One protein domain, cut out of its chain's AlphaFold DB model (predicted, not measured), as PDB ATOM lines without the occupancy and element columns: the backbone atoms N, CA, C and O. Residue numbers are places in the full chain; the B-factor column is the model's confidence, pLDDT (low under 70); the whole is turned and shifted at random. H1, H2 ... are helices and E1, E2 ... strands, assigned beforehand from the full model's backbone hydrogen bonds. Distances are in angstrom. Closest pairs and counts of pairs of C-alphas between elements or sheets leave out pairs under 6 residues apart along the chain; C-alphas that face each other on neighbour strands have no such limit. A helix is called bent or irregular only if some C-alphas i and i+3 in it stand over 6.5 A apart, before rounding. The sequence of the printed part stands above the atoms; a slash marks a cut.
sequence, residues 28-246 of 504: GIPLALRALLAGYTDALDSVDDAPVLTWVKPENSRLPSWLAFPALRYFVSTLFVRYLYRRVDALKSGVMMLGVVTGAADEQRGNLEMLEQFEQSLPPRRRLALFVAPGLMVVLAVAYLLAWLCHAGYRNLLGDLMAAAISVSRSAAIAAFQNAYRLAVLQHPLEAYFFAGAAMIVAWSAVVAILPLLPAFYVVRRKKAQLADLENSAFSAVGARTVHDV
ATOM      1  N   GLY A  28     -35.298 -60.865  20.381       64.75
ATOM      2  CA  GLY A  28     -33.998 -60.311  19.964       64.75
ATOM      3  C   GLY A  28     -33.692 -58.897  20.470       64.75
ATOM      4  O   GLY A  28     -32.532 -58.493  20.491       64.75
ATOM      5  N   ILE A  29     -34.698 -58.144  20.932       75.00
ATOM      6  CA  ILE A  29     -34.460 -56.775  21.423       75.00
ATOM      7  C   ILE A  29     -33.977 -56.800  22.884       75.00
ATOM      8  O   ILE A  29     -34.659 -57.395  23.725       75.00
ATOM      9  N   PRO A  30     -32.867 -56.114  23.225       83.62
ATOM     10  CA  PRO A  30     -32.371 -56.033  24.594       83.62
ATOM     11  C   PRO A  30     -33.425 -55.447  25.541       83.62
ATOM     12  O   PRO A  30     -33.941 -54.351  25.315       83.62
ATOM     13  N   LEU A  31     -33.702 -56.140  26.648       87.75
ATOM     14  CA  LEU A  31     -34.676 -55.700  27.656       87.75
ATOM     15  C   LEU A  31     -34.308 -54.322  28.243       87.75
ATOM     16  O   LEU A  31     -35.181 -53.486  28.467       87.75
ATOM     17  N   ALA A  32     -33.006 -54.043  28.370       90.31
ATOM     18  CA  ALA A  32     -32.483 -52.741  28.781       90.31
ATOM     19  C   ALA A  32     -32.850 -51.606  27.806       90.31
ATOM     20  O   ALA A  32     -33.154 -50.498  28.243       90.31
ATOM     21  N   LEU A  33     -32.872 -51.875  26.493       91.12
ATOM     22  CA  LEU A  33     -33.230 -50.872  25.487       91.12
ATOM     23  C   LEU A  33     -34.715 -50.506  25.586       91.12
ATOM     24  O   LEU A  33     -35.049 -49.323  25.588       91.12
ATOM     25  N   ARG A  34     -35.600 -51.501  25.743       91.56
ATOM     26  CA  ARG A  34     -37.040 -51.249  25.933       91.56
ATOM     27  C   ARG A  34     -37.316 -50.474  27.216       91.56
ATOM     28  O   ARG A  34     -38.069 -49.506  27.180       91.56
ATOM     29  N   ALA A  35     -36.672 -50.861  28.319       93.81
ATOM     30  CA  ALA A  35     -36.801 -50.165  29.596       93.81
ATOM     31  C   ALA A  35     -36.352 -48.696  29.496       93.81
ATOM     32  O   ALA A  35     -37.014 -47.815  30.043       93.81
ATOM     33  N   LEU A  36     -35.275 -48.411  28.754       94.56
ATOM     34  CA  LEU A  36     -34.828 -47.040  28.513       94.56
ATOM     35  C   LEU A  36     -35.840 -46.235  27.687       94.56
ATOM     36  O   LEU A  36     -36.146 -45.104  28.054       94.56
ATOM     37  N   LEU A  37     -36.352 -46.792  26.584       94.75
ATOM     38  CA  LEU A  37     -37.319 -46.090  25.734       94.75
ATOM     39  C   LEU A  37     -38.632 -45.819  26.474       94.75
ATOM     40  O   LEU A  37     -39.146 -44.709  26.388       94.75
ATOM     41  N   ALA A  38     -39.119 -46.778  27.267       94.38
ATOM     42  CA  ALA A  38     -40.261 -46.568  28.156       94.38
ATOM     43  C   ALA A  38     -39.978 -45.456  29.178       94.38
ATOM     44  O   ALA A  38     -40.768 -44.527  29.312       94.38
ATOM     45  N   GLY A  39     -38.801 -45.476  29.816       95.19
ATOM     46  CA  GLY A  39     -38.383 -44.421  30.741       95.19
ATOM     47  C   GLY A  39     -38.278 -43.038  30.086       95.19
ATOM     48  O   GLY A  39     -38.595 -42.030  30.718       95.19
ATOM     49  N   TYR A  40     -37.869 -42.962  28.816       95.62
ATOM     50  CA  TYR A  40     -37.874 -41.711  28.059       95.62
ATOM     51  C   TYR A  40     -39.286 -41.207  27.762       95.62
ATOM     52  O   TYR A  40     -39.510 -40.004  27.912       95.62
ATOM     53  N   THR A  41     -40.213 -42.087  27.379       95.25
ATOM     54  CA  THR A  41     -41.627 -41.737  27.173       95.25
ATOM     55  C   THR A  41     -42.249 -41.234  28.473       95.25
ATOM     56  O   THR A  41     -42.713 -40.101  28.511       95.25
ATOM     57  N   ASP A  42     -42.120 -41.985  29.571       95.50
ATOM     58  CA  ASP A  42     -42.644 -41.597  30.889       95.50
ATOM     59  C   ASP A  42     -42.078 -40.248  31.362       95.50
ATOM     60  O   ASP A  42     -42.768 -39.415  31.961       95.50
ATOM     61  N   ALA A  43     -40.788 -40.007  31.111       94.50
ATOM     62  CA  ALA A  43     -40.149 -38.748  31.461       94.50
ATOM     63  C   ALA A  43     -40.628 -37.583  30.586       94.50
ATOM     64  O   ALA A  43     -40.735 -36.468  31.103       94.50
ATOM     65  N   LEU A  44     -40.895 -37.823  29.298       94.38
ATOM     66  CA  LEU A  44     -41.420 -36.826  28.370       94.38
ATOM     67  C   LEU A  44     -42.873 -36.480  28.714       94.38
ATOM     68  O   LEU A  44     -43.166 -35.301  28.898       94.38
ATOM     69  N   ASP A  45     -43.719 -37.484  28.931       94.50
ATOM     70  CA  ASP A  45     -45.115 -37.314  29.349       94.50
ATOM     71  C   ASP A  45     -45.185 -36.554  30.675       94.50
ATOM     72  O   ASP A  45     -45.885 -35.553  30.799       94.50
ATOM     73  N   SER A  46     -44.332 -36.906  31.644       94.81
ATOM     74  CA  SER A  46     -44.226 -36.162  32.904       94.81
ATOM     75  C   SER A  46     -43.823 -34.691  32.726       94.81
ATOM     76  O   SER A  46     -44.135 -33.873  33.597       94.81
ATOM     77  N   VAL A  47     -43.067 -34.346  31.680       92.50
ATOM     78  CA  VAL A  47     -42.686 -32.959  31.372       92.50
ATOM     79  C   VAL A  47     -43.820 -32.234  30.652       92.50
ATOM     80  O   VAL A  47     -44.054 -31.055  30.933       92.50
ATOM     81  N   ASP A  48     -44.524 -32.913  29.753       91.75
ATOM     82  CA  ASP A  48     -45.613 -32.333  28.975       91.75
ATOM     83  C   ASP A  48     -46.891 -32.159  29.819       91.75
ATOM     84  O   ASP A  48     -47.554 -31.125  29.698       91.75
ATOM     85  N   ASP A  49     -47.152 -33.043  30.783       94.00
ATOM     86  CA  ASP A  49     -48.251 -32.941  31.756       94.00
ATOM     87  C   ASP A  49     -47.992 -31.923  32.881       94.00
ATOM     88  O   ASP A  49     -48.896 -31.563  33.642       94.00
ATOM     89  N   ALA A  50     -46.761 -31.421  33.005       91.56
ATOM     90  CA  ALA A  50     -46.426 -30.413  34.003       91.56
ATOM     91  C   ALA A  50     -47.219 -29.104  33.776       91.56
ATOM     92  O   ALA A  50     -47.585 -28.770  32.644       91.56
ATOM     93  N   PRO A  51     -47.460 -28.288  34.821       92.31
ATOM     94  CA  PRO A  51     -48.049 -26.967  34.629       92.31
ATOM     95  C   PRO A  51     -47.139 -26.087  33.758       92.31
ATOM     96  O   PRO A  51     -45.918 -26.240  33.748       92.31
ATOM     97  N   VAL A  52     -47.733 -25.114  33.052       91.94
ATOM     98  CA  VAL A  52     -47.014 -24.192  32.142       91.94
ATOM     99  C   VAL A  52     -45.801 -23.543  32.818       91.94
ATOM    100  O   VAL A  52     -44.754 -23.361  32.190       91.94
ATOM    101  N   LEU A  53     -45.943 -23.225  34.103       92.25
ATOM    102  CA  LEU A  53     -44.900 -22.686  34.956       92.25
ATOM    103  C   LEU A  53     -44.687 -23.635  36.137       92.25
ATOM    104  O   LEU A  53     -45.593 -23.837  36.944       92.25
ATOM    105  N   THR A  54     -43.485 -24.190  36.255       89.00
ATOM    106  CA  THR A  54     -43.083 -25.001  37.412       89.00
ATOM    107  C   THR A  54     -42.120 -24.205  38.281       89.00
ATOM    108  O   THR A  54     -41.148 -23.637  37.789       89.00
ATOM    109  N   TRP A  55     -42.384 -24.135  39.583       89.06
ATOM    110  CA  TRP A  55     -41.494 -23.464  40.528       89.06
ATOM    111  C   TRP A  55     -40.483 -24.465  41.066       89.06
ATOM    112  O   TRP A  55     -40.826 -25.393  41.799       89.06
ATOM    113  N   VAL A  56     -39.225 -24.282  40.685       86.56
ATOM    114  CA  VAL A  56     -38.144 -25.198  41.037       86.56
ATOM    115  C   VAL A  56     -37.435 -24.672  42.272       86.56
ATOM    116  O   VAL A  56     -36.879 -23.571  42.259       86.56
ATOM    117  N   LYS A  57     -37.436 -25.476  43.338       84.12
ATOM    118  CA  LYS A  57     -36.616 -25.219  44.523       84.12
ATOM    119  C   LYS A  57     -35.224 -25.818  44.319       84.12
ATOM    120  O   LYS A  57     -35.125 -26.987  43.939       84.12
ATOM    121  N   PRO A  58     -34.151 -25.057  44.569       74.19
ATOM    122  CA  PRO A  58     -32.806 -25.590  44.473       74.19
ATOM    123  C   PRO A  58     -32.548 -26.550  45.644       74.19
ATOM    124  O   PRO A  58     -32.513 -26.160  46.806       74.19
ATOM    125  N   GLU A  59     -32.364 -27.828  45.329       65.62
ATOM    126  CA  GLU A  59     -32.368 -28.948  46.289       65.62
ATOM    127  C   GLU A  59     -31.068 -29.029  47.119       65.62
ATOM    128  O   GLU A  59     -30.991 -29.771  48.088       65.62
ATOM    129  N   ASN A  60     -30.034 -28.251  46.757       62.75
ATOM    130  CA  ASN A  60     -28.691 -28.323  47.352       62.75
ATOM    131  C   ASN A  60     -27.921 -26.985  47.383       62.75
ATOM    132  O   ASN A  60     -26.686 -26.964  47.419       62.75
ATOM    133  N   SER A  61     -28.612 -25.845  47.326       56.06
ATOM    134  CA  SER A  61     -27.947 -24.537  47.318       56.06
ATOM    135  C   SER A  61     -27.962 -23.867  48.688       56.06
ATOM    136  O   SER A  61     -28.950 -23.946  49.403       56.06
ATOM    137  N   ARG A  62     -26.914 -23.089  48.985       58.81
ATOM    138  CA  ARG A  62     -26.918 -22.079  50.061       58.81
ATOM    139  C   ARG A  62     -27.899 -20.925  49.807       58.81
ATOM    140  O   ARG A  62     -27.975 -20.017  50.627       58.81
ATOM    141  N   LEU A  63     -28.590 -20.917  48.662       62.31
ATOM    142  CA  LEU A  63     -29.663 -19.959  48.431       62.31
ATOM    143  C   LEU A  63     -30.789 -20.260  49.416       62.31
ATOM    144  O   LEU A  63     -31.050 -21.429  49.716       62.31
ATOM    145  N   PRO A  64     -31.430 -19.218  49.949       69.75
ATOM    146  CA  PRO A  64     -32.444 -19.414  50.956       69.75
ATOM    147  C   PRO A  64     -33.615 -20.214  50.370       69.75
ATOM    148  O   PRO A  64     -33.990 -20.041  49.213       69.75
ATOM    149  N   SER A  65     -34.199 -21.101  51.176       68.50
ATOM    150  CA  SER A  65     -35.218 -22.080  50.760       68.50
ATOM    151  C   SER A  65     -36.520 -21.471  50.212       68.50
ATOM    152  O   SER A  65     -37.337 -22.188  49.632       68.50
ATOM    153  N   TRP A  66     -36.711 -20.159  50.382       74.69
ATOM    154  CA  TRP A  66     -37.818 -19.395  49.804       74.69
ATOM    155  C   TRP A  66     -37.579 -18.982  48.345       74.69
ATOM    156  O   TRP A  66     -38.530 -18.618  47.656       74.69
ATOM    157  N   LEU A  67     -36.339 -19.056  47.853       77.00
ATOM    158  CA  LEU A  67     -35.990 -18.670  46.491       77.00
ATOM    159  C   LEU A  67     -36.328 -19.817  45.526       77.00
ATOM    160  O   LEU A  67     -35.546 -20.748  45.330       77.00
ATOM    161  N   ALA A  68     -37.526 -19.769  44.950       80.81
ATOM    162  CA  ALA A  68     -37.933 -20.653  43.865       80.81
ATOM    163  C   ALA A  68     -37.768 -19.937  42.525       80.81
ATOM    164  O   ALA A  68     -38.099 -18.757  42.400       80.81
ATOM    165  N   PHE A  69     -37.286 -20.656  41.514       83.00
ATOM    166  CA  PHE A  69     -37.139 -20.099  40.174       83.00
ATOM    167  C   PHE A  69     -38.216 -20.640  39.230       83.00
ATOM    168  O   PHE A  69     -38.497 -21.844  39.261       83.00
ATOM    169  N   PRO A  70     -38.797 -19.787  38.371       88.94
ATOM    170  CA  PRO A  70     -39.763 -20.225  37.379       88.94
ATOM    171  C   PRO A  70     -39.071 -21.007  36.256       88.94
ATOM    172  O   PRO A  70     -38.208 -20.480  35.557       88.94
ATOM    173  N   ALA A  71     -39.473 -22.257  36.049       87.94
ATOM    174  CA  ALA A  71     -39.125 -23.063  34.886       87.94
ATOM    175  C   ALA A  71     -40.339 -23.161  33.957       87.94
ATOM    176  O   ALA A  71     -41.366 -23.759  34.288       87.94
ATOM    177  N   LEU A  72     -40.220 -22.548  32.779       88.88
ATOM    178  CA  LEU A  72     -41.262 -22.593  31.761       88.88
ATOM    179  C   LEU A  72     -41.271 -23.980  31.101       88.88
ATOM    180  O   LEU A  72     -40.250 -24.402  30.544       88.88
ATOM    181  N   ARG A  73     -42.427 -24.653  31.092       90.75
ATOM    182  CA  ARG A  73     -42.605 -25.986  30.485       90.75
ATOM    183  C   ARG A  73     -42.070 -26.054  29.059       90.75
ATOM    184  O   ARG A  73     -41.381 -27.000  28.699       90.75
ATOM    185  N   TYR A  74     -42.319 -25.012  28.268       88.31
ATOM    186  CA  TYR A  74     -41.861 -24.923  26.881       88.31
ATOM    187  C   TYR A  74     -40.341 -25.107  26.738       88.31
ATOM    188  O   TYR A  74     -39.891 -25.830  25.845       88.31
ATOM    189  N   PHE A  75     -39.542 -24.482  27.612       87.25
ATOM    190  CA  PHE A  75     -38.085 -24.616  27.575       87.25
ATOM    191  C   PHE A  75     -37.639 -25.989  28.071       87.25
ATOM    192  O   PHE A  75     -36.760 -26.584  27.453       87.25
ATOM    193  N   VAL A  76     -38.265 -26.514  29.131       89.69
ATOM    194  CA  VAL A  76     -37.980 -27.862  29.653       89.69
ATOM    195  C   VAL A  76     -38.224 -28.912  28.570       89.69
ATOM    196  O   VAL A  76     -37.300 -29.645  28.229       89.69
ATOM    197  N   SER A  77     -39.418 -28.918  27.971       90.62
ATOM    198  CA  SER A  77     -39.813 -29.848  26.905       90.62
ATOM    199  C   SER A  77     -38.891 -29.718  25.687       90.62
ATOM    200  O   SER A  77     -38.293 -30.697  25.257       90.62
ATOM    201  N   THR A  78     -38.616 -28.497  25.203       88.31
ATOM    202  CA  THR A  78     -37.719 -28.295  24.044       88.31
ATOM    203  C   THR A  78     -36.292 -28.806  24.304       88.31
ATOM    204  O   THR A  78     -35.669 -29.407  23.424       88.31
ATOM    205  N   LEU A  79     -35.749 -28.567  25.503       88.12
ATOM    206  CA  LEU A  79     -34.418 -29.043  25.888       88.12
ATOM    207  C   LEU A  79     -34.384 -30.563  26.076       88.12
ATOM    208  O   LEU A  79     -33.395 -31.193  25.697       88.12
ATOM    209  N   PHE A  80     -35.449 -31.139  26.634       90.50
ATOM    210  CA  PHE A  80     -35.573 -32.576  26.854       90.50
ATOM    211  C   PHE A  80     -35.755 -33.341  25.540       90.50
ATOM    212  O   PHE A  80     -34.997 -34.262  25.270       90.50
ATOM    213  N   VAL A  81     -36.633 -32.894  24.642       91.56
ATOM    214  CA  VAL A  81     -36.793 -33.488  23.303       91.56
ATOM    215  C   VAL A  81     -35.469 -33.474  22.536       91.56
ATOM    216  O   VAL A  81     -35.051 -34.480  21.969       91.56
ATOM    217  N   ARG A  82     -34.733 -32.355  22.572       88.62
ATOM    218  CA  ARG A  82     -33.407 -32.275  21.938       88.62
ATOM    219  C   ARG A  82     -32.412 -33.274  22.529       88.62
ATOM    220  O   ARG A  82     -31.561 -33.790  21.800       88.62
ATOM    221  N   TYR A  83     -32.483 -33.485  23.837       89.56
ATOM    222  CA  TYR A  83     -31.683 -34.488  24.514       89.56
ATOM    223  C   TYR A  83     -32.018 -35.899  24.016       89.56
ATOM    224  O   TYR A  83     -31.102 -36.627  23.636       89.56
ATOM    225  N   LEU A  84     -33.307 -36.238  23.936       92.25
ATOM    226  CA  LEU A  84     -33.780 -37.534  23.452       92.25
ATOM    227  C   LEU A  84     -33.296 -37.813  22.025       92.25
ATOM    228  O   LEU A  84     -32.656 -38.836  21.811       92.25
ATOM    229  N   TYR A  85     -33.461 -36.871  21.086       91.94
ATOM    230  CA  TYR A  85     -32.940 -37.021  19.716       91.94
ATOM    231  C   TYR A  85     -31.443 -37.354  19.691       91.94
ATOM    232  O   TYR A  85     -31.026 -38.305  19.041       91.94
ATOM    233  N   ARG A  86     -30.615 -36.619  20.448       90.06
ATOM    234  CA  ARG A  86     -29.166 -36.886  20.509       90.06
ATOM    235  C   ARG A  86     -28.835 -38.270  21.064       90.06
ATOM    236  O   ARG A  86     -27.845 -38.867  20.648       90.06
ATOM    237  N   ARG A  87     -29.609 -38.747  22.039       91.50
ATOM    238  CA  ARG A  87     -29.413 -40.068  22.647       91.50
ATOM    239  C   ARG A  87     -29.830 -41.179  21.700       91.50
ATOM    240  O   ARG A  87     -29.077 -42.133  21.552       91.50
ATOM    241  N   VAL A  88     -30.967 -41.021  21.035       93.25
ATOM    242  CA  VAL A  88     -31.461 -41.957  20.023       93.25
ATOM    243  C   VAL A  88     -30.486 -42.041  18.851       93.25
ATOM    244  O   VAL A  88     -30.099 -43.145  18.487       93.25
ATOM    245  N   ASP A  89     -29.986 -40.912  18.339       92.25
ATOM    246  CA  ASP A  89     -28.963 -40.876  17.279       92.25
ATOM    247  C   ASP A  89     -27.704 -41.680  17.665       92.25
ATOM    248  O   ASP A  89     -27.133 -42.425  16.860       92.25
ATOM    249  N   ALA A  90     -27.270 -41.558  18.922       91.44
ATOM    250  CA  ALA A  90     -26.105 -42.273  19.432       91.44
ATOM    251  C   ALA A  90     -26.360 -43.761  19.668       91.44
ATOM    252  O   ALA A  90     -25.478 -44.572  19.395       91.44
ATOM    253  N   LEU A  91     -27.555 -44.121  20.140       93.31
ATOM    254  CA  LEU A  91     -27.982 -45.512  20.254       93.31
ATOM    255  C   LEU A  91     -28.055 -46.160  18.873       93.31
ATOM    256  O   LEU A  91     -27.466 -47.217  18.695       93.31
ATOM    257  N   LYS A  92     -28.658 -45.500  17.874       94.38
ATOM    258  CA  LYS A  92     -28.684 -45.972  16.479       94.38
ATOM    259  C   LYS A  92     -27.277 -46.202  15.943       94.38
ATOM    260  O   LYS A  92     -26.989 -47.268  15.411       94.38
ATOM    261  N   SER A  93     -26.384 -45.233  16.151       91.69
ATOM    262  CA  SER A  93     -24.972 -45.358  15.765       91.69
ATOM    263  C   SER A  93     -24.285 -46.539  16.463       91.69
ATOM    264  O   SER A  93     -23.500 -47.248  15.838       91.69
ATOM    265  N   GLY A  94     -24.597 -46.780  17.741       91.12
ATOM    266  CA  GLY A  94     -24.113 -47.936  18.496       91.12
ATOM    267  C   GLY A  94     -24.639 -49.269  17.963       91.12
ATOM    268  O   GLY A  94     -23.838 -50.156  17.693       91.12
ATOM    269  N   VAL A  95     -25.952 -49.383  17.724       92.00
ATOM    270  CA  VAL A  95     -26.584 -50.580  17.137       92.00
ATOM    271  C   VAL A  95     -25.961 -50.898  15.776       92.00
ATOM    272  O   VAL A  95     -25.578 -52.039  15.524       92.00
ATOM    273  N   MET A  96     -25.806 -49.889  14.910       90.31
ATOM    274  CA  MET A  96     -25.167 -50.055  13.599       90.31
ATOM    275  C   MET A  96     -23.725 -50.549  13.736       90.31
ATOM    276  O   MET A  96     -23.321 -51.479  13.039       90.31
ATOM    277  N   MET A  97     -22.949 -49.963  14.652       89.31
ATOM    278  CA  MET A  97     -21.567 -50.380  14.900       89.31
ATOM    279  C   MET A  97     -21.496 -51.821  15.417       89.31
ATOM    280  O   MET A  97     -20.669 -52.596  14.941       89.31
ATOM    281  N   LEU A  98     -22.375 -52.201  16.346       87.00
ATOM    282  CA  LEU A  98     -22.446 -53.557  16.878       87.00
ATOM    283  C   LEU A  98     -22.805 -54.573  15.786       87.00
ATOM    284  O   LEU A  98     -22.166 -55.621  15.707       87.00
ATOM    285  N   GLY A  99     -23.762 -54.251  14.911       86.19
ATOM    286  CA  GLY A  99     -24.133 -55.094  13.768       86.19
ATOM    287  C   GLY A  99     -22.972 -55.322  12.796       86.19
ATOM    288  O   GLY A  99     -22.755 -56.445  12.347       86.19
ATOM    289  N   VAL A 100     -22.167 -54.285  12.535       89.00
ATOM    290  CA  VAL A 100     -20.954 -54.398  11.705       89.00
ATOM    291  C   VAL A 100     -19.885 -55.262  12.381       89.00
ATOM    292  O   VAL A 100     -19.272 -56.097  11.723       89.00
ATOM    293  N   VAL A 101     -19.658 -55.084  13.685       90.00
ATOM    294  CA  VAL A 101     -18.627 -55.825  14.437       90.00
ATOM    295  C   VAL A 101     -18.980 -57.306  14.596       90.00
ATOM    296  O   VAL A 101     -18.096 -58.155  14.538       90.00
ATOM    297  N   THR A 102     -20.259 -57.621  14.797       87.62
ATOM    298  CA  THR A 102     -20.737 -58.995  15.025       87.62
ATOM    299  C   THR A 102     -21.065 -59.750  13.736       87.62
ATOM    300  O   THR A 102     -21.217 -60.967  13.775       87.62
ATOM    301  N   GLY A 103     -21.179 -59.058  12.598       84.69
ATOM    302  CA  GLY A 103     -21.622 -59.652  11.332       84.69
ATOM    303  C   GLY A 103     -23.111 -60.025  11.304       84.69
ATOM    304  O   GLY A 103     -23.566 -60.612  10.327       84.69
ATOM    305  N   ALA A 104     -23.873 -59.665  12.341       83.62
ATOM    306  CA  ALA A 104     -25.288 -59.989  12.517       83.62
ATOM    307  C   ALA A 104     -26.183 -58.768  12.234       83.62
ATOM    308  O   ALA A 104     -26.980 -58.338  13.070       83.62
ATOM    309  N   ALA A 105     -26.027 -58.163  11.053       80.56
ATOM    310  CA  ALA A 105     -26.775 -56.960  10.677       80.56
ATOM    311  C   ALA A 105     -28.301 -57.187  10.679       80.56
ATOM    312  O   ALA A 105     -29.049 -56.310  11.113       80.56
ATOM    313  N   ASP A 106     -28.747 -58.375  10.263       82.25
ATOM    314  CA  ASP A 106     -30.167 -58.731  10.217       82.25
ATOM    315  C   ASP A 106     -30.786 -58.867  11.618       82.25
ATOM    316  O   ASP A 106     -31.926 -58.453  11.823       82.25
ATOM    317  N   GLU A 107     -30.029 -59.344  12.614       82.38
ATOM    318  CA  GLU A 107     -30.498 -59.452  14.008       82.38
ATOM    319  C   GLU A 107     -30.662 -58.076  14.673       82.38
ATOM    320  O   GLU A 107     -31.531 -57.877  15.521       82.38
ATOM    321  N   GLN A 108     -29.856 -57.091  14.264       86.06
ATOM    322  CA  GLN A 108     -29.901 -55.731  14.808       86.06
ATOM    323  C   GLN A 108     -30.953 -54.835  14.139       86.06
ATOM    324  O   GLN A 108     -31.249 -53.747  14.643       86.06
ATOM    325  N   ARG A 109     -31.562 -55.290  13.039       88.69
ATOM    326  CA  ARG A 109     -32.576 -54.534  12.297       88.69
ATOM    327  C   ARG A 109     -33.791 -54.181  13.157       88.69
ATOM    328  O   ARG A 109     -34.228 -53.035  13.133       88.69
ATOM    329  N   GLY A 110     -34.260 -55.110  13.993       88.75
ATOM    330  CA  GLY A 110     -35.379 -54.858  14.910       88.75
ATOM    331  C   GLY A 110     -35.086 -53.765  15.948       88.75
ATOM    332  O   GLY A 110     -35.964 -52.972  16.286       88.75
ATOM    333  N   ASN A 111     -33.834 -53.655  16.410       88.31
ATOM    334  CA  ASN A 111     -33.416 -52.595  17.332       88.31
ATOM    335  C   ASN A 111     -33.391 -51.219  16.647       88.31
ATOM    336  O   ASN A 111     -33.756 -50.217  17.263       88.31
ATOM    337  N   LEU A 112     -32.982 -51.164  15.374       91.81
ATOM    338  CA  LEU A 112     -33.008 -49.931  14.582       91.81
ATOM    339  C   LEU A 112     -34.433 -49.474  14.282       91.81
ATOM    340  O   LEU A 112     -34.734 -48.302  14.494       91.81
ATOM    341  N   GLU A 113     -35.307 -50.391  13.865       93.62
ATOM    342  CA  GLU A 113     -36.720 -50.096  13.595       93.62
ATOM    343  C   GLU A 113     -37.423 -49.572  14.858       93.62
ATOM    344  O   GLU A 113     -38.127 -48.565  14.798       93.62
ATOM    345  N   MET A 114     -37.146 -50.155  16.032       92.31
ATOM    346  CA  MET A 114     -37.658 -49.651  17.312       92.31
ATOM    347  C   MET A 114     -37.168 -48.228  17.630       92.31
ATOM    348  O   MET A 114     -37.950 -47.378  18.055       92.31
ATOM    349  N   LEU A 115     -35.876 -47.948  17.427       94.50
ATOM    350  CA  LEU A 115     -35.311 -46.612  17.642       94.50
ATOM    351  C   LEU A 115     -35.847 -45.587  16.634       94.50
ATOM    352  O   LEU A 115     -35.999 -44.417  16.975       94.50
ATOM    353  N   GLU A 116     -36.124 -45.997  15.398       94.88
ATOM    354  CA  GLU A 116     -36.776 -45.170  14.380       94.88
ATOM    355  C   GLU A 116     -38.225 -44.866  14.728       94.88
ATOM    356  O   GLU A 116     -38.631 -43.708  14.651       94.88
ATOM    357  N   GLN A 117     -38.980 -45.867  15.171       94.69
ATOM    358  CA  GLN A 117     -40.366 -45.688  15.582       94.69
ATOM    359  C   GLN A 117     -40.470 -44.768  16.805       94.69
ATOM    360  O   GLN A 117     -41.336 -43.895  16.847       94.69
ATOM    361  N   PHE A 118     -39.543 -44.895  17.759       94.44
ATOM    362  CA  PHE A 118     -39.434 -43.958  18.874       94.44
ATOM    363  C   PHE A 118     -39.023 -42.551  18.412       94.44
ATOM    364  O   PHE A 118     -39.590 -41.566  18.862       94.44
ATOM    365  N   GLU A 119     -38.076 -42.406  17.479       94.12
ATOM    366  CA  GLU A 119     -37.728 -41.081  16.943       94.12
ATOM    367  C   GLU A 119     -38.923 -40.396  16.256       94.12
ATOM    368  O   GLU A 119     -39.094 -39.181  16.374       94.12
ATOM    369  N   GLN A 120     -39.754 -41.173  15.557       94.06
ATOM    370  CA  GLN A 120     -40.964 -40.692  14.891       94.06
ATOM    371  C   GLN A 120     -42.076 -40.302  15.872       94.06
ATOM    372  O   GLN A 120     -42.886 -39.439  15.535       94.06
ATOM    373  N   SER A 121     -42.122 -40.901  17.068       93.81
ATOM    374  CA  SER A 121     -43.084 -40.511  18.107       93.81
ATOM    375  C   SER A 121     -42.682 -39.229  18.844       93.81
ATOM    376  O   SER A 121     -43.532 -38.601  19.478       93.81
ATOM    377  N   LEU A 122     -41.418 -38.797  18.743       92.38
ATOM    378  CA  LEU A 122     -40.955 -37.562  19.373       92.38
ATOM    379  C   LEU A 122     -41.539 -36.307  18.691       92.38
ATOM    380  O   LEU A 122     -41.670 -36.252  17.464       92.38
ATOM    381  N   PRO A 123     -41.811 -35.233  19.459       89.75
ATOM    382  CA  PRO A 123     -42.204 -33.943  18.902       89.75
ATOM    383  C   PRO A 123     -41.172 -33.407  17.896       89.75
ATOM    384  O   PRO A 123     -39.966 -33.560  18.114       89.75
ATOM    385  N   PRO A 124     -41.594 -32.688  16.837       86.00
ATOM    386  CA  PRO A 124     -40.713 -32.290  15.746       86.00
ATOM    387  C   PRO A 124     -39.503 -31.487  16.231       86.00
ATOM    388  O   PRO A 124     -39.618 -30.505  16.977       86.00
ATOM    389  N   ARG A 125     -38.319 -31.874  15.740       78.06
ATOM    390  CA  ARG A 125     -37.041 -31.241  16.076       78.06
ATOM    391  C   ARG A 125     -37.049 -29.757  15.711       78.06
ATOM    392  O   ARG A 125     -36.871 -29.368  14.555       78.06
ATOM    393  N   ARG A 126     -37.163 -28.890  16.718       75.50
ATOM    394  CA  ARG A 126     -36.998 -27.446  16.517       75.50
ATOM    395  C   ARG A 126     -35.534 -27.138  16.209       75.50
ATOM    396  O   ARG A 126     -34.644 -27.399  17.022       75.50
ATOM    397  N   ARG A 127     -35.260 -26.601  15.015       72.69
ATOM    398  CA  ARG A 127     -33.890 -26.264  14.596       72.69
ATOM    399  C   ARG A 127     -33.358 -25.145  15.482       72.69
ATOM    400  O   ARG A 127     -33.928 -24.066  15.517       72.69
ATOM    401  N   LEU A 128     -32.230 -25.373  16.154       63.31
ATOM    402  CA  LEU A 128     -31.654 -24.372  17.055       63.31
ATOM    403  C   LEU A 128     -31.288 -23.066  16.340       63.31
ATOM    404  O   LEU A 128     -31.355 -22.008  16.950       63.31
ATOM    405  N   ALA A 129     -30.987 -23.138  15.040       62.69
ATOM    406  CA  ALA A 129     -30.769 -21.976  14.185       62.69
ATOM    407  C   ALA A 129     -31.940 -20.971  14.225       62.69
ATOM    408  O   ALA A 129     -31.693 -19.770  14.213       62.69
ATOM    409  N   LEU A 130     -33.189 -21.442  14.375       71.12
ATOM    410  CA  LEU A 130     -34.365 -20.574  14.545       71.12
ATOM    411  C   LEU A 130     -34.345 -19.796  15.865       71.12
ATOM    412  O   LEU A 130     -34.985 -18.758  15.955       71.12
ATOM    413  N   PHE A 131     -33.607 -20.266  16.873       72.19
ATOM    414  CA  PHE A 131     -33.472 -19.599  18.168       72.19
ATOM    415  C   PHE A 131     -32.201 -18.754  18.295       72.19
ATOM    416  O   PHE A 131     -32.133 -17.911  19.184       72.19
ATOM    417  N   VAL A 132     -31.208 -18.934  17.415       73.81
ATOM    418  CA  VAL A 132     -29.961 -18.148  17.458       73.81
ATOM    419  C   VAL A 132     -30.233 -16.679  17.154       73.81
ATOM    420  O   VAL A 132     -29.818 -15.822  17.924       73.81
ATOM    421  N   ALA A 133     -30.958 -16.386  16.072       74.62
ATOM    422  CA  ALA A 133     -31.292 -15.014  15.691       74.62
ATOM    423  C   ALA A 133     -32.128 -14.275  16.758       74.62
ATOM    424  O   ALA A 133     -31.689 -13.218  17.209       74.62
ATOM    425  N   PRO A 134     -33.269 -14.806  17.250       82.38
ATOM    426  CA  PRO A 134     -34.021 -14.138  18.312       82.38
ATOM    427  C   PRO A 134     -33.249 -14.110  19.634       82.38
ATOM    428  O   PRO A 134     -33.355 -13.137  20.371       82.38
ATOM    429  N   GLY A 135     -32.428 -15.125  19.927       83.56
ATOM    430  CA  GLY A 135     -31.535 -15.108  21.084       83.56
ATOM    431  C   GLY A 135     -30.549 -13.943  21.016       83.56
ATOM    432  O   GLY A 135     -30.464 -13.163  21.956       83.56
ATOM    433  N   LEU A 136     -29.873 -13.764  19.879       84.38
ATOM    434  CA  LEU A 136     -28.979 -12.630  19.640       84.38
ATOM    435  C   LEU A 136     -29.723 -11.291  19.736       84.38
ATOM    436  O   LEU A 136     -29.208 -10.351  20.332       84.38
ATOM    437  N   MET A 137     -30.945 -11.213  19.210       86.75
ATOM    438  CA  MET A 137     -31.790 -10.023  19.315       86.75
ATOM    439  C   MET A 137     -32.126  -9.669  20.765       86.75
ATOM    440  O   MET A 137     -32.016  -8.508  21.143       86.75
ATOM    441  N   VAL A 138     -32.486 -10.656  21.590       88.38
ATOM    442  CA  VAL A 138     -32.728 -10.448  23.026       88.38
ATOM    443  C   VAL A 138     -31.453  -9.970  23.717       88.38
ATOM    444  O   VAL A 138     -31.501  -9.014  24.485       88.38
ATOM    445  N   VAL A 139     -30.304 -10.579  23.406       89.00
ATOM    446  CA  VAL A 139     -28.998 -10.176  23.952       89.00
ATOM    447  C   VAL A 139     -28.683  -8.724  23.598       89.00
ATOM    448  O   VAL A 139     -28.327  -7.949  24.479       89.00
ATOM    449  N   LEU A 140     -28.840  -8.329  22.333       87.81
ATOM    450  CA  LEU A 140     -28.556  -6.967  21.880       87.81
ATOM    451  C   LEU A 140     -29.564  -5.948  22.425       87.81
ATOM    452  O   LEU A 140     -29.164  -4.847  22.788       87.81
ATOM    453  N   ALA A 141     -30.841  -6.311  22.552       88.31
ATOM    454  CA  ALA A 141     -31.856  -5.449  23.151       88.31
ATOM    455  C   ALA A 141     -31.575  -5.192  24.640       88.31
ATOM    456  O   ALA A 141     -31.633  -4.050  25.097       88.31
ATOM    457  N   VAL A 142     -31.214  -6.237  25.393       88.06
ATOM    458  CA  VAL A 142     -30.788  -6.102  26.793       88.06
ATOM    459  C   VAL A 142     -29.506  -5.272  26.877       88.06
ATOM    460  O   VAL A 142     -29.433  -4.366  27.703       88.06
ATOM    461  N   ALA A 143     -28.540  -5.499  25.983       86.94
ATOM    462  CA  ALA A 143     -27.301  -4.724  25.928       86.94
ATOM    463  C   ALA A 143     -27.570  -3.239  25.681       86.94
ATOM    464  O   ALA A 143     -27.004  -2.389  26.364       86.94
ATOM    465  N   TYR A 144     -28.462  -2.926  24.742       86.25
ATOM    466  CA  TYR A 144     -28.869  -1.562  24.438       86.25
ATOM    467  C   TYR A 144     -29.550  -0.894  25.638       86.25
ATOM    468  O   TYR A 144     -29.174   0.216  26.005       86.25
ATOM    469  N   LEU A 145     -30.498  -1.577  26.291       86.00
ATOM    470  CA  LEU A 145     -31.169  -1.063  27.491       86.00
ATOM    471  C   LEU A 145     -30.178  -0.800  28.628       86.00
ATOM    472  O   LEU A 145     -30.258   0.236  29.283       86.00
ATOM    473  N   LEU A 146     -29.224  -1.708  28.843       81.25
ATOM    474  CA  LEU A 146     -28.178  -1.540  29.846       81.25
ATOM    475  C   LEU A 146     -27.265  -0.359  29.512       81.25
ATOM    476  O   LEU A 146     -27.061   0.501  30.360       81.25
ATOM    477  N   ALA A 147     -26.782  -0.260  28.274       82.38
ATOM    478  CA  ALA A 147     -25.968   0.871  27.836       82.38
ATOM    479  C   ALA A 147     -26.723   2.206  27.938       82.38
ATOM    480  O   ALA A 147     -26.137   3.220  28.311       82.38
ATOM    481  N   TRP A 148     -28.028   2.206  27.655       82.38
ATOM    482  CA  TRP A 148     -28.889   3.373  27.820       82.38
ATOM    483  C   TRP A 148     -29.016   3.783  29.293       82.38
ATOM    484  O   TRP A 148     -28.792   4.948  29.614       82.38
ATOM    485  N   LEU A 149     -29.277   2.834  30.201       77.44
ATOM    486  CA  LEU A 149     -29.326   3.085  31.648       77.44
ATOM    487  C   LEU A 149     -27.991   3.637  32.180       77.44
ATOM    488  O   LEU A 149     -27.986   4.568  32.988       77.44
ATOM    489  N   CYS A 150     -26.864   3.120  31.682       70.12
ATOM    490  CA  CYS A 150     -25.518   3.583  32.031       70.12
ATOM    491  C   CYS A 150     -25.141   4.941  31.419       70.12
ATOM    492  O   CYS A 150     -24.140   5.520  31.822       70.12
ATOM    493  N   HIS A 151     -25.927   5.470  30.472       70.88
ATOM    494  CA  HIS A 151     -25.549   6.627  29.647       70.88
ATOM    495  C   HIS A 151     -24.222   6.414  28.904       70.88
ATOM    496  O   HIS A 151     -23.449   7.350  28.696       70.88
ATOM    497  N   ALA A 152     -23.966   5.178  28.487       70.50
ATOM    498  CA  ALA A 152     -22.704   4.807  27.886       70.50
ATOM    499  C   ALA A 152     -22.553   5.335  26.453       70.50
ATOM    500  O   ALA A 152     -23.490   5.290  25.644       70.50
ATOM    501  N   GLY A 153     -21.338   5.766  26.100       69.31
ATOM    502  CA  GLY A 153     -21.021   6.310  24.771       69.31
ATOM    503  C   GLY A 153     -21.234   5.319  23.617       69.31
ATOM    504  O   GLY A 153     -21.531   5.725  22.496       69.31
ATOM    505  N   TYR A 154     -21.172   4.010  23.883       77.50
ATOM    506  CA  TYR A 154     -21.367   2.944  22.887       77.50
ATOM    507  C   TYR A 154     -22.832   2.538  22.662       77.50
ATOM    508  O   TYR A 154     -23.099   1.574  21.945       77.50
ATOM    509  N   ARG A 155     -23.813   3.274  23.206       79.75
ATOM    510  CA  ARG A 155     -25.245   3.010  22.956       79.75
ATOM    511  C   ARG A 155     -25.600   2.965  21.460       79.75
ATOM    512  O   ARG A 155     -26.391   2.122  21.048       79.75
ATOM    513  N   ASN A 156     -24.981   3.832  20.651       80.38
ATOM    514  CA  ASN A 156     -25.233   3.907  19.209       80.38
ATOM    515  C   ASN A 156     -24.700   2.659  18.493       80.38
ATOM    516  O   ASN A 156     -25.412   2.079  17.686       80.38
ATOM    517  N   LEU A 157     -23.507   2.179  18.877       83.88
ATOM    518  CA  LEU A 157     -22.942   0.929  18.357       83.88
ATOM    519  C   LEU A 157     -23.890  -0.251  18.602       83.88
ATOM    520  O   LEU A 157     -24.131  -1.045  17.700       83.88
ATOM    521  N   LEU A 158     -24.440  -0.373  19.814       86.56
ATOM    522  CA  LEU A 158     -25.359  -1.467  20.142       86.56
ATOM    523  C   LEU A 158     -26.689  -1.356  19.382       86.56
ATOM    524  O   LEU A 158     -27.212  -2.378  18.940       86.56
ATOM    525  N   GLY A 159     -27.201  -0.137  19.184       83.69
ATOM    526  CA  GLY A 159     -28.375   0.117  18.345       83.69
ATOM    527  C   GLY A 159     -28.147  -0.273  16.880       83.69
ATOM    528  O   GLY A 159     -28.954  -1.001  16.303       83.69
ATOM    529  N   ASP A 160     -27.009   0.120  16.309       85.62
ATOM    530  CA  ASP A 160     -26.643  -0.206  14.927       85.62
ATOM    531  C   ASP A 160     -26.397  -1.712  14.742       85.62
ATOM    532  O   ASP A 160     -26.825  -2.299  13.747       85.62
ATOM    533  N   LEU A 161     -25.772  -2.377  15.723       87.00
ATOM    534  CA  LEU A 161     -25.607  -3.834  15.724       87.00
ATOM    535  C   LEU A 161     -26.947  -4.565  15.826       87.00
ATOM    536  O   LEU A 161     -27.133  -5.592  15.174       87.00
ATOM    537  N   MET A 162     -27.894  -4.040  16.606       86.19
ATOM    538  CA  MET A 162     -29.252  -4.573  16.668       86.19
ATOM    539  C   MET A 162     -29.964  -4.414  15.319       86.19
ATOM    540  O   MET A 162     -30.545  -5.380  14.826       86.19
ATOM    541  N   ALA A 163     -29.860  -3.253  14.666       84.94
ATOM    542  CA  ALA A 163     -30.409  -3.039  13.324       84.94
ATOM    543  C   ALA A 163     -29.763  -3.970  12.276       84.94
ATOM    544  O   ALA A 163     -30.452  -4.548  11.426       84.94
ATOM    545  N   ALA A 164     -28.449  -4.188  12.368       85.19
ATOM    546  CA  ALA A 164     -27.723  -5.134  11.526       85.19
ATOM    547  C   ALA A 164     -28.169  -6.589  11.761       85.19
ATOM    548  O   ALA A 164     -28.279  -7.361  10.809       85.19
ATOM    549  N   ALA A 165     -28.471  -6.960  13.009       84.94
ATOM    550  CA  ALA A 165     -28.988  -8.279  13.359       84.94
ATOM    551  C   ALA A 165     -30.420  -8.500  12.840       84.94
ATOM    552  O   ALA A 165     -30.695  -9.566  12.291       84.94
ATOM    553  N   ILE A 166     -31.301  -7.491  12.928       85.44
ATOM    554  CA  ILE A 166     -32.666  -7.539  12.361       85.44
ATOM    555  C   ILE A 166     -32.613  -7.730  10.845       85.44
ATOM    556  O   ILE A 166     -33.340  -8.550  10.291       85.44
ATOM    557  N   SER A 167     -31.741  -6.976  10.175       87.12
ATOM    558  CA  SER A 167     -31.578  -7.040   8.719       87.12
ATOM    559  C   SER A 167     -30.723  -8.221   8.245       87.12
ATOM    560  O   SER A 167     -30.574  -8.407   7.039       87.12
ATOM    561  N   VAL A 168     -30.153  -9.014   9.167       85.75
ATOM    562  CA  VAL A 168     -29.213 -10.116   8.887       85.75
ATOM    563  C   VAL A 168     -28.105  -9.666   7.915       85.75
ATOM    564  O   VAL A 168     -27.712 -10.375   6.990       85.75
ATOM    565  N   SER A 169     -27.599  -8.445   8.110       87.56
ATOM    566  CA  SER A 169     -26.659  -7.798   7.195       87.56
ATOM    567  C   SER A 169     -25.260  -7.702   7.794       87.56
ATOM    568  O   SER A 169     -24.982  -6.914   8.702       87.56
ATOM    569  N   ARG A 170     -24.331  -8.485   7.235       89.06
ATOM    570  CA  ARG A 170     -22.911  -8.429   7.610       89.06
ATOM    571  C   ARG A 170     -22.296  -7.060   7.311       89.06
ATOM    572  O   ARG A 170     -21.487  -6.583   8.101       89.06
ATOM    573  N   SER A 171     -22.656  -6.436   6.188       90.50
ATOM    574  CA  SER A 171     -22.121  -5.123   5.810       90.50
ATOM    575  C   SER A 171     -22.581  -4.033   6.775       90.50
ATOM    576  O   SER A 171     -21.764  -3.206   7.167       90.50
ATOM    577  N   ALA A 172     -23.835  -4.085   7.233       86.38
ATOM    578  CA  ALA A 172     -24.345  -3.168   8.251       86.38
ATOM    579  C   ALA A 172     -23.602  -3.330   9.587       86.38
ATOM    580  O   ALA A 172     -23.221  -2.338  10.198       86.38
ATOM    581  N   ALA A 173     -23.313  -4.569  10.007       86.06
ATOM    582  CA  ALA A 173     -22.540  -4.814  11.226       86.06
ATOM    583  C   ALA A 173     -21.103  -4.272  11.122       86.06
ATOM    584  O   ALA A 173     -20.603  -3.657  12.060       86.06
ATOM    585  N   ILE A 174     -20.441  -4.458   9.974       87.62
ATOM    586  CA  ILE A 174     -19.099  -3.904   9.731       87.62
ATOM    587  C   ILE A 174     -19.139  -2.370   9.750       87.62
ATOM    588  O   ILE A 174     -18.287  -1.755  10.387       87.62
ATOM    589  N   ALA A 175     -20.138  -1.758   9.110       82.25
ATOM    590  CA  ALA A 175     -20.315  -0.309   9.110       82.25
ATOM    591  C   ALA A 175     -20.548   0.240  10.528       82.25
ATOM    592  O   ALA A 175     -19.952   1.251  10.893       82.25
ATOM    593  N   ALA A 176     -21.333  -0.461  11.354       84.19
ATOM    594  CA  ALA A 176     -21.541  -0.117  12.760       84.19
ATOM    595  C   ALA A 176     -20.215  -0.090  13.536       84.19
ATOM    596  O   ALA A 176     -19.907   0.892  14.210       84.19
ATOM    597  N   PHE A 177     -19.382  -1.128  13.385       84.69
ATOM    598  CA  PHE A 177     -18.057  -1.167  14.008       84.69
ATOM    599  C   PHE A 177     -17.124  -0.073  13.486       84.69
ATOM    600  O   PHE A 177     -16.424   0.540  14.282       84.69
ATOM    601  N   GLN A 178     -17.121   0.212  12.182       82.62
ATOM    602  CA  GLN A 178     -16.293   1.275  11.599       82.62
ATOM    603  C   GLN A 178     -16.710   2.668  12.085       82.62
ATOM    604  O   GLN A 178     -15.854   3.489  12.412       82.62
ATOM    605  N   ASN A 179     -18.014   2.935  12.171       75.69
ATOM    606  CA  ASN A 179     -18.539   4.199  12.684       75.69
ATOM    607  C   ASN A 179     -18.233   4.358  14.171       75.69
ATOM    608  O   ASN A 179     -17.771   5.414  14.597       75.69
ATOM    609  N   ALA A 180     -18.433   3.296  14.950       78.19
ATOM    610  CA  ALA A 180     -18.090   3.275  16.361       78.19
ATOM    611  C   ALA A 180     -16.585   3.420  16.595       78.19
ATOM    612  O   ALA A 180     -16.191   4.107  17.526       78.19
ATOM    613  N   TYR A 181     -15.754   2.829  15.734       76.94
ATOM    614  CA  TYR A 181     -14.304   2.986  15.767       76.94
ATOM    615  C   TYR A 181     -13.914   4.441  15.548       76.94
ATOM    616  O   TYR A 181     -13.219   5.011  16.379       76.94
ATOM    617  N   ARG A 182     -14.454   5.081  14.503       71.19
ATOM    618  CA  ARG A 182     -14.266   6.520  14.279       71.19
ATOM    619  C   ARG A 182     -14.695   7.323  15.506       71.19
ATOM    620  O   ARG A 182     -13.914   8.119  15.995       71.19
ATOM    621  N   LEU A 183     -15.883   7.085  16.056       65.94
ATOM    622  CA  LEU A 183     -16.354   7.767  17.270       65.94
ATOM    623  C   LEU A 183     -15.447   7.538  18.487       65.94
ATOM    624  O   LEU A 183     -15.176   8.489  19.212       65.94
ATOM    625  N   ALA A 184     -14.960   6.315  18.695       66.75
ATOM    626  CA  ALA A 184     -14.072   5.973  19.800       66.75
ATOM    627  C   ALA A 184     -12.732   6.710  19.691       66.75
ATOM    628  O   ALA A 184     -12.314   7.310  20.676       66.75
ATOM    629  N   VAL A 185     -12.132   6.739  18.494       65.31
ATOM    630  CA  VAL A 185     -10.907   7.503  18.184       65.31
ATOM    631  C   VAL A 185     -11.110   8.994  18.481       65.31
ATOM    632  O   VAL A 185     -10.220   9.666  18.994       65.31
ATOM    633  N   LEU A 186     -12.298   9.527  18.171       59.50
ATOM    634  CA  LEU A 186     -12.608  10.944  18.356       59.50
ATOM    635  C   LEU A 186     -12.883  11.302  19.831       59.50
ATOM    636  O   LEU A 186     -12.495  12.378  20.280       59.50
ATOM    637  N   GLN A 187     -13.572  10.441  20.586       58.00
ATOM    638  CA  GLN A 187     -14.088  10.769  21.925       58.00
ATOM    639  C   GLN A 187     -13.193  10.314  23.079       58.00
ATOM    640  O   GLN A 187     -13.260  10.891  24.165       58.00
ATOM    641  N   HIS A 188     -12.378   9.278  22.885       54.91
ATOM    642  CA  HIS A 188     -11.561   8.716  23.948       54.91
ATOM    643  C   HIS A 188     -10.135   8.467  23.445       54.91
ATOM    644  O   HIS A 188      -9.963   7.717  22.491       54.91
ATOM    645  N   PRO A 189      -9.088   8.962  24.136       53.78
ATOM    646  CA  PRO A 189      -7.698   8.631  23.796       53.78
ATOM    647  C   PRO A 189      -7.376   7.134  23.964       53.78
ATOM    648  O   PRO A 189      -6.256   6.701  23.710       53.78
ATOM    649  N   LEU A 190      -8.345   6.332  24.416       57.53
ATOM    650  CA  LEU A 190      -8.199   4.924  24.730       57.53
ATOM    651  C   LEU A 190      -9.326   4.119  24.067       57.53
ATOM    652  O   LEU A 190     -10.265   3.657  24.718       57.53
ATOM    653  N   GLU A 191      -9.208   3.932  22.753       61.97
ATOM    654  CA  GLU A 191     -10.127   3.155  21.901       61.97
ATOM    655  C   GLU A 191     -10.465   1.775  22.494       61.97
ATOM    656  O   GLU A 191     -11.604   1.306  22.424       61.97
ATOM    657  N   ALA A 192      -9.487   1.141  23.147       60.94
ATOM    658  CA  ALA A 192      -9.630  -0.170  23.766       60.94
ATOM    659  C   ALA A 192     -10.717  -0.224  24.860       60.94
ATOM    660  O   ALA A 192     -11.383  -1.252  24.985       60.94
ATOM    661  N   TYR A 193     -10.961   0.860  25.612       66.56
ATOM    662  CA  TYR A 193     -12.009   0.870  26.653       66.56
ATOM    663  C   TYR A 193     -13.389   0.829  26.069       66.56
ATOM    664  O   TYR A 193     -14.261   0.148  26.601       66.56
ATOM    665  N   PHE A 194     -13.589   1.583  24.995       70.75
ATOM    666  CA  PHE A 194     -14.894   1.719  24.388       70.75
ATOM    667  C   PHE A 194     -15.395   0.350  23.916       70.75
ATOM    668  O   PHE A 194     -16.507  -0.068  24.246       70.75
ATOM    669  N   PHE A 195     -14.534  -0.404  23.227       77.31
ATOM    670  CA  PHE A 195     -14.865  -1.749  22.763       77.31
ATOM    671  C   PHE A 195     -14.871  -2.793  23.881       77.31
ATOM    672  O   PHE A 195     -15.736  -3.669  23.866       77.31
ATOM    673  N   ALA A 196     -13.973  -2.698  24.867       72.88
ATOM    674  CA  ALA A 196     -13.994  -3.590  26.026       72.88
ATOM    675  C   ALA A 196     -15.288  -3.426  26.842       72.88
ATOM    676  O   ALA A 196     -15.910  -4.422  27.208       72.88
ATOM    677  N   GLY A 197     -15.739  -2.186  27.058       75.19
ATOM    678  CA  GLY A 197     -16.994  -1.864  27.737       75.19
ATOM    679  C   GLY A 197     -18.213  -2.395  26.983       75.19
ATOM    680  O   GLY A 197     -19.046  -3.091  27.567       75.19
ATOM    681  N   ALA A 198     -18.272  -2.170  25.666       80.50
ATOM    682  CA  ALA A 198     -19.334  -2.710  24.820       80.50
ATOM    683  C   ALA A 198     -19.369  -4.252  24.848       80.50
ATOM    684  O   ALA A 198     -20.426  -4.847  25.061       80.50
ATOM    685  N   ALA A 199     -18.217  -4.912  24.688       80.50
ATOM    686  CA  ALA A 199     -18.112  -6.371  24.707       80.50
ATOM    687  C   ALA A 199     -18.509  -6.967  26.065       80.50
ATOM    688  O   ALA A 199     -19.216  -7.975  26.125       80.50
ATOM    689  N   MET A 200     -18.109  -6.319  27.157       78.50
ATOM    690  CA  MET A 200     -18.497  -6.704  28.507       78.50
ATOM    691  C   MET A 200     -20.017  -6.598  28.692       78.50
ATOM    692  O   MET A 200     -20.625  -7.550  29.176       78.50
ATOM    693  N   ILE A 201     -20.665  -5.512  28.258       82.12
ATOM    694  CA  ILE A 201     -22.132  -5.388  28.342       82.12
ATOM    695  C   ILE A 201     -22.845  -6.434  27.492       82.12
ATOM    696  O   ILE A 201     -23.841  -6.999  27.944       82.12
ATOM    697  N   VAL A 202     -22.335  -6.759  26.305       85.25
ATOM    698  CA  VAL A 202     -22.885  -7.857  25.496       85.25
ATOM    699  C   VAL A 202     -22.760  -9.194  26.232       85.25
ATOM    700  O   VAL A 202     -23.730  -9.951  26.282       85.25
ATOM    701  N   ALA A 203     -21.615  -9.473  26.860       82.38
ATOM    702  CA  ALA A 203     -21.420 -10.688  27.649       82.38
ATOM    703  C   ALA A 203     -22.400 -10.764  28.833       82.38
ATOM    704  O   ALA A 203     -23.047 -11.793  29.034       82.38
ATOM    705  N   TRP A 204     -22.597  -9.662  29.561       80.56
ATOM    706  CA  TRP A 204     -23.607  -9.560  30.619       80.56
ATOM    707  C   TRP A 204     -25.018  -9.792  30.117       80.56
ATOM    708  O   TRP A 204     -25.790 -10.526  30.727       80.56
ATOM    709  N   SER A 205     -25.342  -9.198  28.980       85.94
ATOM    710  CA  SER A 205     -26.657  -9.328  28.366       85.94
ATOM    711  C   SER A 205     -26.927 -10.765  27.940       85.94
ATOM    712  O   SER A 205     -28.043 -11.251  28.098       85.94
ATOM    713  N   ALA A 206     -25.894 -11.487  27.495       85.00
ATOM    714  CA  ALA A 206     -25.974 -12.920  27.247       85.00
ATOM    715  C   ALA A 206     -26.214 -13.715  28.529       85.00
ATOM    716  O   ALA A 206     -27.087 -14.581  28.543       85.00
ATOM    717  N   VAL A 207     -25.523 -13.396  29.625       82.31
ATOM    718  CA  VAL A 207     -25.784 -14.025  30.928       82.31
ATOM    719  C   VAL A 207     -27.230 -13.782  31.369       82.31
ATOM    720  O   VAL A 207     -27.918 -14.740  31.715       82.31
ATOM    721  N   VAL A 208     -27.722 -12.543  31.285       83.19
ATOM    722  CA  VAL A 208     -29.105 -12.174  31.635       83.19
ATOM    723  C   VAL A 208     -30.120 -12.890  30.741       83.19
ATOM    724  O   VAL A 208     -31.121 -13.385  31.247       83.19
ATOM    725  N   ALA A 209     -29.856 -13.014  29.437       83.56
ATOM    726  CA  ALA A 209     -30.725 -13.736  28.507       83.56
ATOM    727  C   ALA A 209     -30.747 -15.256  28.765       83.56
ATOM    728  O   ALA A 209     -31.759 -15.914  28.524       83.56
ATOM    729  N   ILE A 210     -29.646 -15.822  29.269       82.62
ATOM    730  CA  ILE A 210     -29.521 -17.252  29.576       82.62
ATOM    731  C   ILE A 210     -30.096 -17.592  30.961       82.62
ATOM    732  O   ILE A 210     -30.575 -18.707  31.169       82.62
ATOM    733  N   LEU A 211     -30.083 -16.654  31.911       80.19
ATOM    734  CA  LEU A 211     -30.488 -16.869  33.304       80.19
ATOM    735  C   LEU A 211     -31.896 -17.493  33.459       80.19
ATOM    736  O   LEU A 211     -32.022 -18.450  34.226       80.19
ATOM    737  N   PRO A 212     -32.928 -17.081  32.690       79.31
ATOM    738  CA  PRO A 212     -34.256 -17.702  32.712       79.31
ATOM    739  C   PRO A 212     -34.291 -19.160  32.230       79.31
ATOM    740  O   PRO A 212     -35.258 -19.871  32.493       79.31
ATOM    741  N   LEU A 213     -33.260 -19.626  31.517       83.88
ATOM    742  CA  LEU A 213     -33.167 -21.007  31.038       83.88
ATOM    743  C   LEU A 213     -32.587 -21.945  32.102       83.88
ATOM    744  O   LEU A 213     -32.860 -23.145  32.065       83.88
ATOM    745  N   LEU A 214     -31.818 -21.430  33.070       83.69
ATOM    746  CA  LEU A 214     -31.177 -22.243  34.112       83.69
ATOM    747  C   LEU A 214     -32.159 -23.137  34.895       83.69
ATOM    748  O   LEU A 214     -31.842 -24.315  35.081       83.69
ATOM    749  N   PRO A 215     -33.354 -22.664  35.304       84.81
ATOM    750  CA  PRO A 215     -34.334 -23.506  35.991       84.81
ATOM    751  C   PRO A 215     -34.833 -24.650  35.103       84.81
ATOM    752  O   PRO A 215     -34.970 -25.779  35.568       84.81
ATOM    753  N   ALA A 216     -35.034 -24.392  33.807       86.69
ATOM    754  CA  ALA A 216     -35.444 -25.428  32.867       86.69
ATOM    755  C   ALA A 216     -34.355 -26.500  32.698       86.69
ATOM    756  O   ALA A 216     -34.641 -27.697  32.731       86.69
ATOM    757  N   PHE A 217     -33.089 -26.082  32.605       84.75
ATOM    758  CA  PHE A 217     -31.947 -26.997  32.594       84.75
ATOM    759  C   PHE A 217     -31.832 -27.817  33.881       84.75
ATOM    760  O   PHE A 217     -31.476 -28.993  33.817       84.75
ATOM    761  N   TYR A 218     -32.148 -27.230  35.037       85.25
ATOM    762  CA  TYR A 218     -32.155 -27.949  36.309       85.25
ATOM    763  C   TYR A 218     -33.172 -29.098  36.305       85.25
ATOM    764  O   TYR A 218     -32.823 -30.223  36.661       85.25
ATOM    765  N   VAL A 219     -34.405 -28.844  35.849       87.31
ATOM    766  CA  VAL A 219     -35.451 -29.879  35.743       87.31
ATOM    767  C   VAL A 219     -35.011 -30.999  34.808       87.31
ATOM    768  O   VAL A 219     -35.060 -32.171  35.180       87.31
ATOM    769  N   VAL A 220     -34.503 -30.639  33.626       88.69
ATOM    770  CA  VAL A 220     -33.974 -31.601  32.651       88.69
ATOM    771  C   VAL A 220     -32.852 -32.439  33.263       88.69
ATOM    772  O   VAL A 220     -32.831 -33.655  33.101       88.69
ATOM    773  N   ARG A 221     -31.933 -31.824  34.013       86.00
ATOM    774  CA  ARG A 221     -30.841 -32.535  34.687       86.00
ATOM    775  C   ARG A 221     -31.351 -33.514  35.742       86.00
ATOM    776  O   ARG A 221     -30.816 -34.612  35.837       86.00
ATOM    777  N   ARG A 222     -32.378 -33.139  36.510       87.75
ATOM    778  CA  ARG A 222     -32.999 -34.027  37.501       87.75
ATOM    779  C   ARG A 222     -33.620 -35.252  36.831       87.75
ATOM    780  O   ARG A 222     -33.374 -36.365  37.280       87.75
ATOM    781  N   LYS A 223     -34.340 -35.058  35.721       90.06
ATOM    782  CA  LYS A 223     -34.900 -36.161  34.923       90.06
ATOM    783  C   LYS A 223     -33.810 -37.061  34.339       90.06
ATOM    784  O   LYS A 223     -33.902 -38.274  34.453       90.06
ATOM    785  N   LYS A 224     -32.725 -36.485  33.812       88.81
ATOM    786  CA  LYS A 224     -31.557 -37.259  33.349       88.81
ATOM    787  C   LYS A 224     -30.926 -38.092  34.460       88.81
ATOM    788  O   LYS A 224     -30.586 -39.242  34.233       88.81
ATOM    789  N   ALA A 225     -30.781 -37.528  35.659       86.75
ATOM    790  CA  ALA A 225     -30.213 -38.252  36.793       86.75
ATOM    791  C   ALA A 225     -31.069 -39.466  37.187       86.75
ATOM    792  O   ALA A 225     -30.514 -40.504  37.521       86.75
ATOM    793  N   GLN A 226     -32.399 -39.359  37.091       90.00
ATOM    794  CA  GLN A 226     -33.320 -40.480  37.324       90.00
ATOM    795  C   GLN A 226     -33.198 -41.583  36.260       90.00
ATOM    796  O   GLN A 226     -33.448 -42.745  36.554       90.00
ATOM    797  N   LEU A 227     -32.798 -41.224  35.038       91.88
ATOM    798  CA  LEU A 227     -32.645 -42.143  33.908       91.88
ATOM    799  C   LEU A 227     -31.218 -42.688  33.755       91.88
ATOM    800  O   LEU A 227     -30.981 -43.525  32.891       91.88
ATOM    801  N   ALA A 228     -30.262 -42.236  34.569       89.50
ATOM    802  CA  ALA A 228     -28.842 -42.523  34.370       89.50
ATOM    803  C   ALA A 228     -28.517 -44.026  34.404       89.50
ATOM    804  O   ALA A 228     -27.728 -44.499  33.588       89.50
ATOM    805  N   ASP A 229     -29.150 -44.788  35.296       90.94
ATOM    806  CA  ASP A 229     -28.915 -46.234  35.414       90.94
ATOM    807  C   ASP A 229     -29.501 -47.010  34.220       90.94
ATOM    808  O   ASP A 229     -28.876 -47.938  33.693       90.94
ATOM    809  N   LEU A 230     -30.668 -46.579  33.725       92.62
ATOM    810  CA  LEU A 230     -31.278 -47.115  32.505       92.62
ATOM    811  C   LEU A 230     -30.433 -46.775  31.271       92.62
ATOM    812  O   LEU A 230     -30.221 -47.620  30.406       92.62
ATOM    813  N   GLU A 231     -29.896 -45.556  31.203       91.62
ATOM    814  CA  GLU A 231     -28.993 -45.154  30.129       91.62
ATOM    815  C   GLU A 231     -27.709 -45.980  30.153       91.62
ATOM    816  O   GLU A 231     -27.316 -46.524  29.127       91.62
ATOM    817  N   ASN A 232     -27.071 -46.138  31.313       90.62
ATOM    818  CA  ASN A 232     -25.842 -46.920  31.425       90.62
ATOM    819  C   ASN A 232     -26.059 -48.380  31.000       90.62
ATOM    820  O   ASN A 232     -25.275 -48.914  30.213       90.62
ATOM    821  N   SER A 233     -27.146 -49.006  31.458       92.31
ATOM    822  CA  SER A 233     -27.473 -50.390  31.094       92.31
ATOM    823  C   SER A 233     -27.773 -50.540  29.598       92.31
ATOM    824  O   SER A 233     -27.162 -51.383  28.943       92.31
ATOM    825  N   ALA A 234     -28.612 -49.684  29.012       91.75
ATOM    826  CA  ALA A 234     -28.959 -49.760  27.592       91.75
ATOM    827  C   ALA A 234     -27.792 -49.403  26.655       91.75
ATOM    828  O   ALA A 234     -27.566 -50.097  25.665       91.75
ATOM    829  N   PHE A 235     -27.015 -48.357  26.967       91.12
ATOM    830  CA  PHE A 235     -25.838 -47.993  26.168       91.12
ATOM    831  C   PHE A 235     -24.780 -49.098  26.214       91.12
ATOM    832  O   PHE A 235     -24.187 -49.408  25.182       91.12
ATOM    833  N   SER A 236     -24.582 -49.731  27.377       90.12
ATOM    834  CA  SER A 236     -23.654 -50.859  27.500       90.12
ATOM    835  C   SER A 236     -24.124 -52.088  26.716       90.12
ATOM    836  O   SER A 236     -23.318 -52.694  26.015       90.12
ATOM    837  N   ALA A 237     -25.427 -52.398  26.742       89.00
ATOM    838  CA  ALA A 237     -26.015 -53.516  26.004       89.00
ATOM    839  C   ALA A 237     -25.862 -53.379  24.480       89.00
ATOM    840  O   ALA A 237     -25.755 -54.375  23.772       89.00
ATOM    841  N   VAL A 238     -25.839 -52.143  23.981       87.81
ATOM    842  CA  VAL A 238     -25.764 -51.825  22.547       87.81
ATOM    843  C   VAL A 238     -24.329 -51.489  22.101       87.81
ATOM    844  O   VAL A 238     -24.071 -51.267  20.922       87.81
ATOM    845  N   GLY A 239     -23.365 -51.433  23.026       84.81
ATOM    846  CA  GLY A 239     -21.997 -50.992  22.731       84.81
ATOM    847  C   GLY A 239     -21.901 -49.516  22.309       84.81
ATOM    848  O   GLY A 239     -20.913 -49.098  21.702       84.81
ATOM    849  N   ALA A 240     -22.921 -48.709  22.616       86.94
ATOM    850  CA  ALA A 240     -22.974 -47.298  22.265       86.94
ATOM    851  C   ALA A 240     -22.129 -46.454  23.232       86.94
ATOM    852  O   ALA A 240     -22.138 -46.656  24.448       86.94
ATOM    853  N   ARG A 241     -21.435 -45.432  22.714       83.69
ATOM    854  CA  ARG A 241     -20.765 -44.438  23.568       83.69
ATOM    855  C   ARG A 241     -21.774 -43.430  24.102       83.69
ATOM    856  O   ARG A 241     -22.584 -42.887  23.353       83.69
ATOM    857  N   THR A 242     -21.672 -43.105  25.385       77.00
ATOM    858  CA  THR A 242     -22.494 -42.065  26.007       77.00
ATOM    859  C   THR A 242     -22.189 -40.688  25.405       77.00
ATOM    860  O   THR A 242     -21.048 -40.217  25.423       77.00
ATOM    861  N   VAL A 243     -23.219 -40.004  24.903       75.62
ATOM    862  CA  VAL A 243     -23.116 -38.613  24.436       75.62
ATOM    863  C   VAL A 243     -23.102 -37.676  25.630       75.62
ATOM    864  O   VAL A 243     -24.008 -37.687  26.459       75.62
ATOM    865  N   HIS A 244     -22.079 -36.836  25.698       71.31
ATOM    866  CA  HIS A 244     -21.966 -35.819  26.731       71.31
ATOM    867  C   HIS A 244     -22.602 -34.528  26.219       71.31
ATOM    868  O   HIS A 244     -22.217 -34.008  25.170       71.31
ATOM    869  N   ASP A 245     -23.577 -33.999  26.953       66.31
ATOM    870  CA  ASP A 245     -24.111 -32.678  26.649       66.31
ATOM    871  C   ASP A 245     -23.167 -31.593  27.169       66.31
ATOM    872  O   ASP A 245     -22.742 -31.608  28.325       66.31
ATOM    873  N   VAL A 246     -22.889 -30.601  26.321       59.81
ATOM    874  CA  VAL A 246     -22.314 -29.335  26.779       59.81
ATOM    875  C   VAL A 246     -23.369 -28.651  27.644       59.81
ATOM    876  O   VAL A 246     -24.405 -28.205  27.147       59.81
TER     877      VAL A 246
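AT A GLANCE: This is residues 28 to 246 of the 504 residues of an uncharacterized protein of Mycobacterium cookii (UniProt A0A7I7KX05). Two helical lobes are joined by one long, bent helix, H7: at one end H1, H2 and H3 bundle with its last arm H7b, and at the other H4, H5 and H6 stand side by side in a row that its long arm H7a crosses. A small strand hairpin, E1 and E2, packs on H7a between the lobes, and residues 59 to 64 of its loop stick out. The printed part has 219 residues with seven named helices and two named strands, in the order H1 E1 E2 H2 H3 H4 H5 H6 H7; the strands are antiparallel and the class is mostly helix. The whole is loose, with a radius of gyration of the C-alphas of 23.6 A, and spans 74 by 46 by 26 A.

IN THESE COORDINATES: Strands E1, residues 53 to 56, and E2, residues 69 to 72, are 9.4 A and 9.7 A long. H7, residues 191 to 238, was assigned as one helix by its hydrogen bonds but is bent, with C-alphas 226 and 229 7.5 A apart. Its arm H7a, residues 191 to 226, is 51.8 A long and irregular, with C-alphas 209 and 212 6.8 A apart; H7b, residues 229 to 238, ends at C-alpha 238 (-25.764, -51.825, 22.547). H1, residues 31 to 48, begins at C-alpha 31 (-34.676, -55.700, 27.656). H2, residues 73 to 102, is 42.5 A long; H3, residues 105 to 121, is only just irregular, with C-alphas 107 and 110 6.8 A apart. H4 is residues 129 to 149, 30.6 A long, H5 155 to 166 and H6 170 to 187.

HOW THE PARTS SIT: In the hairpin E1 and E2, N 54 and O 71 are 2.9 A apart, within hydrogen-bond range. The closest C-alphas of E2 and H7a, Ala 71 and Ala 216, are 4.8 A apart. H7a has a kink of 50 degrees near residue 213. H1, H2, H3 and H7b make an up and down bundle, each running against the one before it. H2 and H3, a helical hairpin, touch at Gly 99 and Ala 105, C-alphas 4.5 A apart, at a shallow tilt of 9 degrees. H1 touches H7b at Ala 32 and Ala 234, C-alphas 4.8 A apart. H7a touches H4 with its residues 201 to 209 alone, closest at Val 139 and Ser 205, C-alphas 5.1 A apart, at a steep tilt of 51 degrees. H5 and H6, a helical hairpin, touch at Ala 164 and Ala 172, C-alphas 5.1 A apart. H6 and H7a touch only at the corner. Every O i to N i+4 pair is within hydrogen-bond range in H1, H2, H5, H6 and H7b; H3 has 11 of 13, H4 15 of 17 and H7a 27 of 32.

THE WHOLE: The C-alphas of Gly 28 and Leu 186, the two farthest apart, are 74.4 A apart. The printed part has no cut; the link from E1 to E2 is long, with 12 residues. Mean pLDDT of the printed part is 83.6; 24 residues are under 70, among them 59 to 65 and 183 to 193.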